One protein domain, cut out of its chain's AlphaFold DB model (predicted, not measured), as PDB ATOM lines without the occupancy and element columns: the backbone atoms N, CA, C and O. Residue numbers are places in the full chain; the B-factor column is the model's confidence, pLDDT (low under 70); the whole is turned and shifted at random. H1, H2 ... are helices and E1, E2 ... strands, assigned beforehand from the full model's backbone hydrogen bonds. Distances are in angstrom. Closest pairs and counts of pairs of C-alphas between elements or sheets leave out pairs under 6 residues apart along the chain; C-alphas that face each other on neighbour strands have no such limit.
ATOM      1  N   ASP A   2     -43.108  20.534  57.164       86.88
ATOM      2  CA  ASP A   2     -42.263  20.840  58.327       86.88
ATOM      3  C   ASP A   2     -41.727  22.284  58.200       86.88
ATOM      4  O   ASP A   2     -41.196  22.645  57.147       86.88
ATOM      5  N   ARG A   3     -41.924  23.124  59.232       90.19
ATOM      6  CA  ARG A   3     -41.506  24.541  59.236       90.19
ATOM      7  C   ARG A   3     -40.005  24.668  59.034       90.19
ATOM      8  O   ARG A   3     -39.577  25.548  58.291       90.19
ATOM      9  N   LEU A   4     -39.227  23.802  59.680       91.75
ATOM     10  CA  LEU A   4     -37.778  23.845  59.573       91.75
ATOM     11  C   LEU A   4     -37.356  23.482  58.149       91.75
ATOM     12  O   LEU A   4     -36.616  24.234  57.531       91.75
ATOM     13  N   LEU A   5     -37.906  22.407  57.580       91.12
ATOM     14  CA  LEU A   5     -37.642  22.037  56.187       91.12
ATOM     15  C   LEU A   5     -38.010  23.161  55.204       91.12
ATOM     16  O   LEU A   5     -37.241  23.463  54.296       91.12
ATOM     17  N   ALA A   6     -39.163  23.808  55.398       91.94
ATOM     18  CA  ALA A   6     -39.583  24.945  54.581       91.94
ATOM     19  C   ALA A   6     -38.580  26.103  54.657       91.94
ATOM     20  O   ALA A   6     -38.215  26.682  53.634       91.94
ATOM     21  N   TRP A   7     -38.119  26.419  55.869       94.19
ATOM     22  CA  TRP A   7     -37.112  27.445  56.102       94.19
ATOM     23  C   TRP A   7     -35.781  27.102  55.434       94.19
ATOM     24  O   TRP A   7     -35.163  27.967  54.823       94.19
ATOM     25  N   GLN A   8     -35.369  25.835  55.475       93.12
ATOM     26  CA  GLN A   8     -34.129  25.390  54.845       93.12
ATOM     27  C   GLN A   8     -34.166  25.474  53.322       93.12
ATOM     28  O   GLN A   8     -33.214  25.951  52.703       93.12
ATOM     29  N   ILE A   9     -35.293  25.102  52.710       90.88
ATOM     30  CA  ILE A   9     -35.516  25.290  51.271       90.88
ATOM     31  C   ILE A   9     -35.431  26.778  50.913       90.88
ATOM     32  O   ILE A   9     -34.788  27.144  49.929       90.88
ATOM     33  N   PHE A  10     -36.043  27.641  51.726       92.06
ATOM     34  CA  PHE A  10     -35.968  29.084  51.538       92.06
ATOM     35  C   PHE A  10     -34.528  29.606  51.657       92.06
ATOM     36  O   PHE A  10     -34.051  30.276  50.742       92.06
ATOM     37  N   ALA A  11     -33.811  29.265  52.731       92.25
ATOM     38  CA  ALA A  11     -32.429  29.682  52.945       92.25
ATOM     39  C   ALA A  11     -31.528  29.247  51.777       92.25
ATOM     40  O   ALA A  11     -30.792  30.079  51.238       92.25
ATOM     41  N   LEU A  12     -31.655  27.999  51.310       90.56
ATOM     42  CA  LEU A  12     -30.922  27.485  50.149       90.56
ATOM     43  C   LEU A  12     -31.251  28.284  48.889       90.56
ATOM     44  O   LEU A  12     -30.349  28.725  48.177       90.56
ATOM     45  N   GLY A  13     -32.542  28.523  48.651       89.88
ATOM     46  CA  GLY A  13     -33.012  29.342  47.543       89.88
ATOM     47  C   GLY A  13     -32.387  30.734  47.567       89.88
ATOM     48  O   GLY A  13     -31.873  31.182  46.546       89.88
ATOM     49  N   THR A  14     -32.350  31.403  48.725       90.81
ATOM     50  CA  THR A  14     -31.749  32.743  48.820       90.81
ATOM     51  C   THR A  14     -30.260  32.712  48.493       90.81
ATOM     52  O   THR A  14     -29.794  33.572  47.755       90.81
ATOM     53  N   ARG A  15     -29.513  31.689  48.927       89.00
ATOM     54  CA  ARG A  15     -28.085  31.544  48.593       89.00
ATOM     55  C   ARG A  15     -27.846  31.392  47.089       89.00
ATOM     56  O   ARG A  15     -26.873  31.937  46.580       89.00
ATOM     57  N   ALA A  16     -28.774  30.769  46.363       86.62
ATOM     58  CA  ALA A  16     -28.719  30.676  44.902       86.62
ATOM     59  C   ALA A  16     -28.945  32.012  44.173       86.62
ATOM     60  O   ALA A  16     -28.712  32.106  42.967       86.62
ATOM     61  N   THR A  17     -29.386  33.055  44.881       88.00
ATOM     62  CA  THR A  17     -29.598  34.388  44.303       88.00
ATOM     63  C   THR A  17     -28.341  35.251  44.298       88.00
ATOM     64  O   THR A  17     -28.384  36.358  43.774       88.00
ATOM     65  N   VAL A  18     -27.221  34.785  44.854       87.88
ATOM     66  CA  VAL A  18     -25.966  35.545  44.901       87.88
ATOM     67  C   VAL A  18     -24.856  34.740  44.238       87.88
ATOM     68  O   VAL A  18     -24.665  33.565  44.540       87.88
ATOM     69  N   ALA A  19     -24.119  35.367  43.321       84.38
ATOM     70  CA  ALA A  19     -23.003  34.722  42.635       84.38
ATOM     71  C   ALA A  19     -21.858  35.706  42.344       84.38
ATOM     72  O   ALA A  19     -22.128  36.870  42.048       84.38
ATOM     73  N   PRO A  20     -20.591  35.259  42.327       83.62
ATOM     74  CA  PRO A  20     -19.466  36.116  41.957       83.62
ATOM     75  C   PRO A  20     -19.569  36.629  40.515       83.62
ATOM     76  O   PRO A  20     -19.816  35.850  39.589       83.62
ATOM     77  N   TRP A  21     -19.261  37.909  40.280       76.62
ATOM     78  CA  TRP A  21     -19.256  38.485  38.922       76.62
ATOM     79  C   TRP A  21     -18.318  37.747  37.962       76.62
ATOM     80  O   TRP A  21     -18.627  37.599  36.781       76.62
ATOM     81  N   LYS A  22     -17.187  37.251  38.480       71.88
ATOM     82  CA  LYS A  22     -16.120  36.577  37.721       71.88
ATOM     83  C   LYS A  22     -16.576  35.278  37.023       71.88
ATOM     84  O   LYS A  22     -15.845  34.781  36.175       71.88
ATOM     85  N   GLY A  23     -17.757  34.743  37.355       62.59
ATOM     86  CA  GLY A  23     -18.324  33.522  36.761       62.59
ATOM     87  C   GLY A  23     -19.570  33.727  35.893       62.59
ATOM     88  O   GLY A  23     -20.091  32.751  35.371       62.59
ATOM     89  N   LEU A  24     -20.059  34.963  35.733       67.94
ATOM     90  CA  LEU A  24     -21.306  35.264  35.007       67.94
ATOM     91  C   LEU A  24     -21.092  35.611  33.519       67.94
ATOM     92  O   LEU A  24     -22.030  36.024  32.836       67.94
ATOM     93  N   SER A  25     -19.861  35.490  33.014       52.25
ATOM     94  CA  SER A  25     -19.462  35.966  31.688       52.25
ATOM     95  C   SER A  25     -19.167  34.836  30.698       52.25
ATOM     96  O   SER A  25     -18.017  34.425  30.555       52.25
ATOM     97  N   ASP A  26     -20.175  34.424  29.937       47.31
ATOM     98  CA  ASP A  26     -19.994  33.978  28.545       47.31
ATOM     99  C   ASP A  26     -21.239  34.159  27.653       47.31
ATOM    100  O   ASP A  26     -21.155  33.961  26.444       47.31
ATOM    101  N   GLY A  27     -22.381  34.627  28.178       47.09
ATOM    102  CA  GLY A  27     -23.559  34.925  27.348       47.09
ATOM    103  C   GLY A  27     -24.120  33.702  26.606       47.09
ATOM    104  O   GLY A  27     -25.001  33.852  25.759       47.09
ATOM    105  N   SER A  28     -23.642  32.499  26.932       39.78
ATOM    106  CA  SER A  28     -23.990  31.246  26.275       39.78
ATOM    107  C   SER A  28     -24.569  30.244  27.268       39.78
ATOM    108  O   SER A  28     -24.015  29.180  27.520       39.78
ATOM    109  N   GLY A  29     -25.772  30.549  27.749       41.34
ATOM    110  CA  GLY A  29     -26.729  29.513  28.121       41.34
ATOM    111  C   GLY A  29     -26.900  29.203  29.608       41.34
ATOM    112  O   GLY A  29     -26.218  29.692  30.494       41.34
ATOM    113  N   ILE A  30     -27.903  28.356  29.831       42.81
ATOM    114  CA  ILE A  30     -28.621  28.036  31.077       42.81
ATOM    115  C   ILE A  30     -27.761  27.216  32.076       42.81
ATOM    116  O   ILE A  30     -28.284  26.593  32.994       42.81
ATOM    117  N   ARG A  31     -26.435  27.155  31.908       49.47
ATOM    118  CA  ARG A  31     -25.556  26.352  32.771       49.47
ATOM    119  C   ARG A  31     -24.864  27.237  33.797       49.47
ATOM    120  O   ARG A  31     -24.114  28.134  33.436       49.47
ATOM    121  N   LEU A  32     -25.088  26.933  35.075       57.44
ATOM    122  CA  LEU A  32     -24.236  27.422  36.154       57.44
ATOM    123  C   LEU A  32     -22.800  26.942  35.895       57.44
ATOM    124  O   LEU A  32     -22.587  25.778  35.552       57.44
ATOM    125  N   SER A  33     -21.823  27.832  36.042       63.75
ATOM    126  CA  SER A  33     -20.403  27.466  36.000       63.75
ATOM    127  C   SER A  33     -20.071  26.444  37.098       63.75
ATOM    128  O   SER A  33     -20.730  26.412  38.139       63.75
ATOM    129  N   GLU A  34     -19.025  25.627  36.918       65.25
ATOM    130  CA  GLU A  34     -18.571  24.668  37.950       65.25
ATOM    131  C   GLU A  34     -18.305  25.353  39.302       65.25
ATOM    132  O   GLU A  34     -18.597  24.794  40.356       65.25
ATOM    133  N   GLY A  35     -17.834  26.606  39.277       64.31
ATOM    134  CA  GLY A  35     -17.674  27.419  40.482       64.31
ATOM    135  C   GLY A  35     -19.002  27.766  41.165       64.31
ATOM    136  O   GLY A  35     -19.077  27.739  42.388       64.31
ATOM    137  N   GLN A  36     -20.063  28.046  40.404       66.81
ATOM    138  CA  GLN A  36     -21.400  28.287  40.961       66.81
ATOM    139  C   GLN A  36     -22.032  27.008  41.521       66.81
ATOM    140  O   GLN A  36     -22.661  27.064  42.573       66.81
ATOM    141  N   LEU A  37     -21.837  25.864  40.857       70.56
ATOM    142  CA  LEU A  37     -22.284  24.567  41.373       70.56
ATOM    143  C   LEU A  37     -21.577  24.226  42.688       70.56
ATOM    144  O   LEU A  37     -22.246  23.915  43.663       70.56
ATOM    145  N   SER A  38     -20.257  24.415  42.766       75.06
ATOM    146  CA  SER A  38     -19.505  24.175  44.001       75.06
ATOM    147  C   SER A  38     -19.942  25.073  45.167       75.06
ATOM    148  O   SER A  38     -19.918  24.623  46.311       75.06
ATOM    149  N   ILE A  39     -20.340  26.326  44.905       73.06
ATOM    150  CA  ILE A  39     -20.891  27.226  45.937       73.06
ATOM    151  C   ILE A  39     -22.248  26.712  46.433       73.06
ATOM    152  O   ILE A  39     -22.505  26.721  47.636       73.06
ATOM    153  N   LEU A  40     -23.112  26.256  45.522       78.50
ATOM    154  CA  LEU A  40     -24.414  25.693  45.879       78.50
ATOM    155  C   LEU A  40     -24.290  24.367  46.629       78.50
ATOM    156  O   LEU A  40     -25.024  24.166  47.590       78.50
ATOM    157  N   ASP A  41     -23.352  23.506  46.236       82.44
ATOM    158  CA  ASP A  41     -23.084  22.237  46.916       82.44
ATOM    159  C   ASP A  41     -22.609  22.485  48.354       82.44
ATOM    160  O   ASP A  41     -23.166  21.925  49.295       82.44
ATOM    161  N   GLY A  42     -21.666  23.416  48.555       84.62
ATOM    162  CA  GLY A  42     -21.239  23.808  49.902       84.62
ATOM    163  C   GLY A  42     -22.379  24.415  50.729       84.62
ATOM    164  O   GLY A  42     -22.535  24.109  51.910       84.62
ATOM    165  N   ALA A  43     -23.230  25.234  50.102       86.44
ATOM    166  CA  ALA A  43     -24.408  25.778  50.765       86.44
ATOM    167  C   ALA A  43     -25.427  24.695  51.152       86.44
ATOM    168  O   ALA A  43     -26.063  24.819  52.198       86.44
ATOM    169  N   LEU A  44     -25.589  23.663  50.323       89.38
ATOM    170  CA  LEU A  44     -26.465  22.530  50.589       89.38
ATOM    171  C   LEU A  44     -25.953  21.700  51.768       89.38
ATOM    172  O   LEU A  44     -26.752  21.356  52.635       89.38
ATOM    173  N   ASP A  45     -24.649  21.428  51.831       90.75
ATOM    174  CA  ASP A  45     -24.036  20.680  52.933       90.75
ATOM    175  C   ASP A  45     -24.238  21.386  54.282       90.75
ATOM    176  O   ASP A  45     -24.638  20.754  55.263       90.75
ATOM    177  N   GLU A  46     -24.029  22.706  54.329       90.06
ATOM    178  CA  GLU A  46     -24.275  23.514  55.531       90.06
ATOM    179  C   GLU A  46     -25.747  23.477  55.955       90.06
ATOM    180  O   GLU A  46     -26.064  23.210  57.113       90.06
ATOM    181  N   ILE A  47     -26.658  23.698  55.006       92.50
ATOM    182  CA  ILE A  47     -28.102  23.707  55.265       92.50
ATOM    183  C   ILE A  47     -28.593  22.336  55.727       92.50
ATOM    184  O   ILE A  47     -29.454  22.234  56.604       92.50
ATOM    185  N   TRP A  48     -28.036  21.268  55.161       91.88
ATOM    186  CA  TRP A  48     -28.343  19.909  55.573       91.88
ATOM    187  C   TRP A  48     -27.833  19.616  56.988       91.88
ATOM    188  O   TRP A  48     -28.562  19.029  57.791       91.88
ATOM    189  N   ALA A  49     -26.623  20.064  57.334       92.69
ATOM    190  CA  ALA A  49     -26.080  19.929  58.683       92.69
ATOM    191  C   ALA A  49     -26.915  20.695  59.725       92.69
ATOM    192  O   ALA A  49     -27.227  20.148  60.789       92.69
ATOM    193  N   ASP A  50     -27.335  21.919  59.403       93.12
ATOM    194  CA  ASP A  50     -28.219  22.730  60.244       93.12
ATOM    195  C   ASP A  50     -29.587  22.057  60.424       93.12
ATOM    196  O   ASP A  50     -30.076  21.940  61.551       93.12
ATOM    197  N   TYR A  51     -30.171  21.530  59.337       92.94
ATOM    198  CA  TYR A  51     -31.423  20.768  59.375       92.94
ATOM    199  C   TYR A  51     -31.338  19.566  60.320       92.94
ATOM    200  O   TYR A  51     -32.176  19.424  61.212       92.94
ATOM    201  N   LEU A  52     -30.306  18.727  60.167       93.38
ATOM    202  CA  LEU A  52     -30.080  17.558  61.025       93.38
ATOM    203  C   LEU A  52     -29.851  17.941  62.491       93.38
ATOM    204  O   LEU A  52     -30.179  17.169  63.391       93.38
ATOM    205  N   SER A  53     -29.312  19.136  62.728       93.06
ATOM    206  CA  SER A  53     -29.066  19.679  64.063       93.06
ATOM    207  C   SER A  53     -30.280  20.408  64.653       93.06
ATOM    208  O   SER A  53     -30.205  20.871  65.788       93.06
ATOM    209  N   GLY A  54     -31.387  20.529  63.911       91.19
ATOM    210  CA  GLY A  54     -32.602  21.219  64.349       91.19
ATOM    211  C   GLY A  54     -32.509  22.750  64.352       91.19
ATOM    212  O   GLY A  54     -33.359  23.395  64.962       91.19
ATOM    213  N   HIS A  55     -31.502  23.336  63.698       90.19
ATOM    214  CA  HIS A  55     -31.276  24.782  63.677       90.19
ATOM    215  C   HIS A  55     -31.693  25.388  62.331       90.19
ATOM    216  O   HIS A  55     -31.436  24.787  61.289       90.19
ATOM    217  N   PRO A  56     -32.334  26.570  62.314       90.69
ATOM    218  CA  PRO A  56     -32.649  27.271  61.077       90.69
ATOM    219  C   PRO A  56     -31.388  27.911  60.479       90.69
ATOM    220  O   PRO A  56     -30.729  28.715  61.140       90.69
ATOM    221  N   SER A  57     -31.079  27.627  59.212       92.69
ATOM    222  CA  SER A  57     -29.956  28.288  58.538       92.69
ATOM    223  C   SER A  57     -30.250  29.756  58.257       92.69
ATOM    224  O   SER A  57     -31.393  30.167  58.056       92.69
ATOM    225  N   HIS A  58     -29.209  30.575  58.186       89.06
ATOM    226  CA  HIS A  58     -29.381  31.982  57.845       89.06
ATOM    227  C   HIS A  58     -29.601  32.180  56.333       89.06
ATOM    228  O   HIS A  58     -28.816  31.650  55.534       89.06
ATOM    229  N   PRO A  59     -30.605  32.987  55.930       89.44
ATOM    230  CA  PRO A  59     -30.726  33.469  54.559       89.44
ATOM    231  C   PRO A  59     -29.481  34.246  54.131       89.44
ATOM    232  O   PRO A  59     -28.775  34.823  54.971       89.44
ATOM    233  N   VAL A  60     -29.227  34.282  52.822       90.06
ATOM    234  CA  VAL A  60     -28.090  35.020  52.259       90.06
ATOM    235  C   VAL A  60     -28.179  36.511  52.597       90.06
ATOM    236  O   VAL A  60     -29.266  37.076  52.713       90.06
ATOM    237  N   ARG A  61     -27.024  37.166  52.715       91.31
ATOM    238  CA  ARG A  61     -26.936  38.629  52.689       91.31
ATOM    239  C   ARG A  61     -26.931  39.108  51.248       91.31
ATOM    240  O   ARG A  61     -26.164  38.579  50.444       91.31
ATOM    241  N   ILE A  62     -27.750  40.107  50.924       92.50
ATOM    242  CA  ILE A  62     -27.711  40.704  49.587       92.50
ATOM    243  C   ILE A  62     -26.493  41.626  49.515       92.50
ATOM    244  O   ILE A  62     -26.346  42.505  50.367       92.50
ATOM    245  N   PRO A  63     -25.586  41.428  48.545       90.00
ATOM    246  CA  PRO A  63     -24.398  42.262  48.433       90.00
ATOM    247  C   PRO A  63     -24.778  43.675  47.982       90.00
ATOM    248  O   PRO A  63     -25.597  43.840  47.080       90.00
ATOM    249  N   SER A  64     -24.132  44.702  48.538       87.94
ATOM    250  CA  SER A  64     -24.241  46.070  48.014       87.94
ATOM    251  C   SER A  64     -23.736  46.140  46.569       87.94
ATOM    252  O   SER A  64     -22.745  45.497  46.206       87.94
ATOM    253  N   ASN A  65     -24.377  46.961  45.730       84.25
ATOM    254  CA  ASN A  65     -23.935  47.124  44.338       84.25
ATOM    255  C   ASN A  65     -22.584  47.838  44.231       84.25
ATOM    256  O   ASN A  65     -21.815  47.579  43.298       84.25
ATOM    257  N   TRP A  66     -22.306  48.730  45.180       87.81
ATOM    258  CA  TRP A  66     -21.161  49.626  45.165       87.81
ATOM    259  C   TRP A  66     -20.437  49.591  46.505       87.81
ATOM    260  O   TRP A  66     -21.057  49.514  47.560       87.81
ATOM    261  N   ALA A  67     -19.115  49.669  46.448       90.06
ATOM    262  CA  ALA A  67     -18.259  49.818  47.611       90.06
ATOM    263  C   ALA A  67     -17.262  50.949  47.359       90.06
ATOM    264  O   ALA A  67     -16.761  51.093  46.239       90.06
ATOM    265  N   LEU A  68     -16.958  51.721  48.402       89.50
ATOM    266  CA  LEU A  68     -15.880  52.700  48.349       89.50
ATOM    267  C   LEU A  68     -14.541  51.996  48.113       89.50
ATOM    268  O   LEU A  68     -14.291  50.887  48.599       89.50
ATOM    269  N   VAL A  69     -13.684  52.643  47.333       90.25
ATOM    270  CA  VAL A  69     -12.282  52.261  47.186       90.25
ATOM    271  C   VAL A  69     -11.534  52.641  48.466       90.25
ATOM    272  O   VAL A  69     -11.847  53.640  49.115       90.25
ATOM    273  N   ASP A  81     -14.193  56.940  43.000       90.00
ATOM    274  CA  ASP A  81     -14.082  56.481  44.387       90.00
ATOM    275  C   ASP A  81     -14.926  55.234  44.677       90.00
ATOM    276  O   ASP A  81     -14.884  54.691  45.781       90.00
ATOM    277  N   TRP A  82     -15.687  54.756  43.689       89.56
ATOM    278  CA  TRP A  82     -16.592  53.624  43.833       89.56
ATOM    279  C   TRP A  82     -16.213  52.480  42.896       89.56
ATOM    280  O   TRP A  82     -16.055  52.641  41.683       89.56
ATOM    281  N   ARG A  83     -16.170  51.265  43.435       87.75
ATOM    282  CA  ARG A  83     -16.054  50.023  42.662       87.75
ATOM    283  C   ARG A  83     -17.335  49.214  42.771       87.75
ATOM    284  O   ARG A  83     -18.046  49.285  43.772       87.75
ATOM    285  N   ARG A  84     -17.631  48.440  41.729       84.31
ATOM    286  CA  ARG A  84     -18.709  47.453  41.799       84.31
ATOM    287  C   ARG A  84     -18.342  46.396  42.844       84.31
ATOM    288  O   ARG A  84     -17.168  46.037  42.941       84.31
ATOM    289  N   GLY A  85     -19.330  45.912  43.594       83.88
ATOM    290  CA  GLY A  85     -19.155  44.763  44.484       83.88
ATOM    291  C   GLY A  85     -18.637  43.526  43.737       83.88
ATOM    292  O   GLY A  85     -18.777  43.423  42.518       83.88
ATOM    293  N   ASN A  86     -18.029  42.588  44.468       84.31
ATOM    294  CA  ASN A  86     -17.481  41.346  43.898       84.31
ATOM    295  C   ASN A  86     -18.569  40.330  43.521       84.31
ATOM    296  O   ASN A  86     -18.373  39.531  42.601       84.31
ATOM    297  N   ASP A  87     -19.723  40.425  44.179       86.06
ATOM    298  CA  ASP A  87     -20.860  39.540  43.986       86.06
ATOM    299  C   ASP A  87     -22.025  40.264  43.308       86.06
ATOM    300  O   ASP A  87     -22.208  41.481  43.418       86.06
ATOM    301  N   ALA A  88     -22.800  39.492  42.563       84.94
ATOM    302  CA  ALA A  88     -24.000  39.904  41.869       84.94
ATOM    303  C   ALA A  88     -25.221  39.345  42.591       84.94
ATOM    304  O   ALA A  88     -25.267  38.153  42.895       84.94
ATOM    305  N   PHE A  89     -26.240  40.182  42.769       88.19
ATOM    306  CA  PHE A  89     -27.581  39.704  43.072       88.19
ATOM    307  C   PHE A  89     -28.317  39.337  41.775       88.19
ATOM    308  O   PHE A  89     -28.500  40.158  40.871       88.19
ATOM    309  N   LEU A  90     -28.733  38.080  41.687       86.31
ATOM    310  CA  LEU A  90     -29.441  37.470  40.572       86.31
ATOM    311  C   LEU A  90     -30.949  37.623  40.786       86.31
ATOM    312  O   LEU A  90     -31.652  36.666  41.114       86.31
ATOM    313  N   TRP A  91     -31.452  38.841  40.580       83.94
ATOM    314  CA  TRP A  91     -32.865  39.176  40.794       83.94
ATOM    315  C   TRP A  91     -33.829  38.231  40.055       83.94
ATOM    316  O   TRP A  91     -34.829  37.827  40.631       83.94
ATOM    317  N   HIS A  92     -33.490  37.774  38.844       79.19
ATOM    318  CA  HIS A  92     -34.292  36.814  38.065       79.19
ATOM    319  C   HIS A  92     -34.441  35.431  38.728       79.19
ATOM    320  O   HIS A  92     -35.433  34.742  38.502       79.19
ATOM    321  N   VAL A  93     -33.470  35.009  39.547       81.69
ATOM    322  CA  VAL A  93     -33.566  33.783  40.358       81.69
ATOM    323  C   VAL A  93     -34.362  34.064  41.629       81.69
ATOM    324  O   VAL A  93     -35.195  33.251  42.032       81.69
ATOM    325  N   ALA A  94     -34.134  35.232  42.234       84.88
ATOM    326  CA  ALA A  94     -34.758  35.630  43.488       84.88
ATOM    327  C   ALA A  94     -36.283  35.676  43.415       84.88
ATOM    328  O   ALA A  94     -36.935  35.358  44.406       84.88
ATOM    329  N   GLU A  95     -36.855  35.987  42.250       82.25
ATOM    330  CA  GLU A  95     -38.308  35.969  42.057       82.25
ATOM    331  C   GLU A  95     -38.935  34.620  42.429       82.25
ATOM    332  O   GLU A  95     -39.933  34.572  43.144       82.25
ATOM    333  N   ASN A  96     -38.324  33.515  41.996       79.25
ATOM    334  CA  ASN A  96     -38.864  32.175  42.235       79.25
ATOM    335  C   ASN A  96     -38.800  31.784  43.716       79.25
ATOM    336  O   ASN A  96     -39.648  31.038  44.208       79.25
ATOM    337  N   VAL A  97     -37.790  32.297  44.419       83.38
ATOM    338  CA  VAL A  97     -37.533  31.994  45.825       83.38
ATOM    339  C   VAL A  97     -38.418  32.848  46.725       83.38
ATOM    340  O   VAL A  97     -39.146  32.306  47.549       83.38
ATOM    341  N   LEU A  98     -38.384  34.172  46.554       81.62
ATOM    342  CA  LEU A  98     -39.042  35.132  47.443       81.62
ATOM    343  C   LEU A  98     -40.563  35.103  47.313       81.62
ATOM    344  O   LEU A  98     -41.271  35.193  48.312       81.62
ATOM    345  N   PHE A  99     -41.088  34.954  46.096       80.69
ATOM    346  CA  PHE A  99     -42.533  35.051  45.864       80.69
ATOM    347  C   PHE A  99     -43.282  33.744  46.132       80.69
ATOM    348  O   PHE A  99     -44.505  33.710  46.041       80.69
ATOM    349  N   SER A 100     -42.556  32.691  46.513       81.31
ATOM    350  CA  SER A 100     -43.116  31.410  46.948       81.31
ATOM    351  C   SER A 100     -43.066  31.234  48.473       81.31
ATOM    352  O   SER A 100     -43.354  30.144  48.971       81.31
ATOM    353  N   LEU A 101     -42.680  32.275  49.230       84.56
ATOM    354  CA  LEU A 101     -42.574  32.185  50.687       84.56
ATOM    355  C   LEU A 101     -43.945  31.973  51.340       84.56
ATOM    356  O   LEU A 101     -44.857  32.770  51.112       84.56
ATOM    357  N   PRO A 102     -44.079  30.995  52.255       89.31
ATOM    358  CA  PRO A 102     -45.233  30.913  53.136       89.31
ATOM    359  C   PRO A 102     -45.106  31.974  54.243       89.31
ATOM    360  O   PRO A 102     -44.714  31.660  55.367       89.31
TER     361      PRO A 102
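AT A GLANCE: This is residues 2 to 69 and 81 to 102 of the 385 residues of an uncharacterized protein of Azospirillum brasilense (UniProt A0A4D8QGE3). Look first for three nearly lined-up helices, with H1 packed on the long H2 and on the short H3, while H2 and H3 stay apart from each other. Past the C-terminal end of H1 lie two tiny strand pairs, E1 with E4 and, farther out at one end of the longest axis, E2 with E3; a loop at residues 26 to 31 sticks out, and the unnamed residues 53 to 65 run back from H2 to E2. The printed part has 90 residues, with three named helices and four named strands in the order H1 E1 H2 E2 E3 E4 H3; both two-stranded sheets are antiparallel, and the class is mixed, helices and strands. The whole is only just compact, close to loose, with a radius of gyration of the C-alphas of 14.5 A and spans of 45 by 30 by 24 A.

IN THESE COORDINATES: Find C-alpha 3 at (-41.506, 24.541, 59.236); from there H1, residues 3 to 15, runs 18.5 A. E1 follows at residues 18 to 20. After a long link, find C-alpha 34 at (-18.571, 24.668, 37.950), where H2 begins; it takes residues 34 to 52 and measures 26.7 A. E2 is residues 66 to 68, E3 residues 82 to 84 and E4 residues 87 to 89. H3, residues 91 to 98, measures 9.9 A and ends at C-alpha 98, (-39.042, 35.132, 47.443).

HOW THE PARTS SIT: Begin with H1, which touches H2 at a shallow tilt of 20 degrees, opposite ways; their closest C-alphas, those of Gln 8 and Ile 47, are 6.3 A apart. With residues 10 to 14 alone H1 also touches H3, at a shallow tilt of 4 degrees, opposite ways; the closest C-alphas are those of Gly 13 and Val 97, 5.5 A. H2 and H3 are apart. Past H1, E1 and E4 are antiparallel neighbours at 147 degrees, with N 19 and O 88 within hydrogen-bond range at 3.0 A. E2 and E3 are antiparallel neighbours at 141 degrees, with N 67 and O 83 within range at 2.9 A. E3 runs on into E4 across a break of 2 residues, at 71 degrees. In H1 and H2 every O i to N i+4 pair is within hydrogen-bond range; in H3, 2 of 4 are.

THE WHOLE: The two C-alphas farthest apart, those of Asp 2 and Asp 81, are 47.5 A from each other. Residues 70 to 80 are not printed, and across this cut C-alphas 69 and 81 are 5.4 A apart. Of the links that are printed whole, E1 to H2 and H2 to E2 are long. The mean pLDDT of the printed part is 82.1; look for values under 70 at residues 23 to 36, of which 34 to 36 belong to H2.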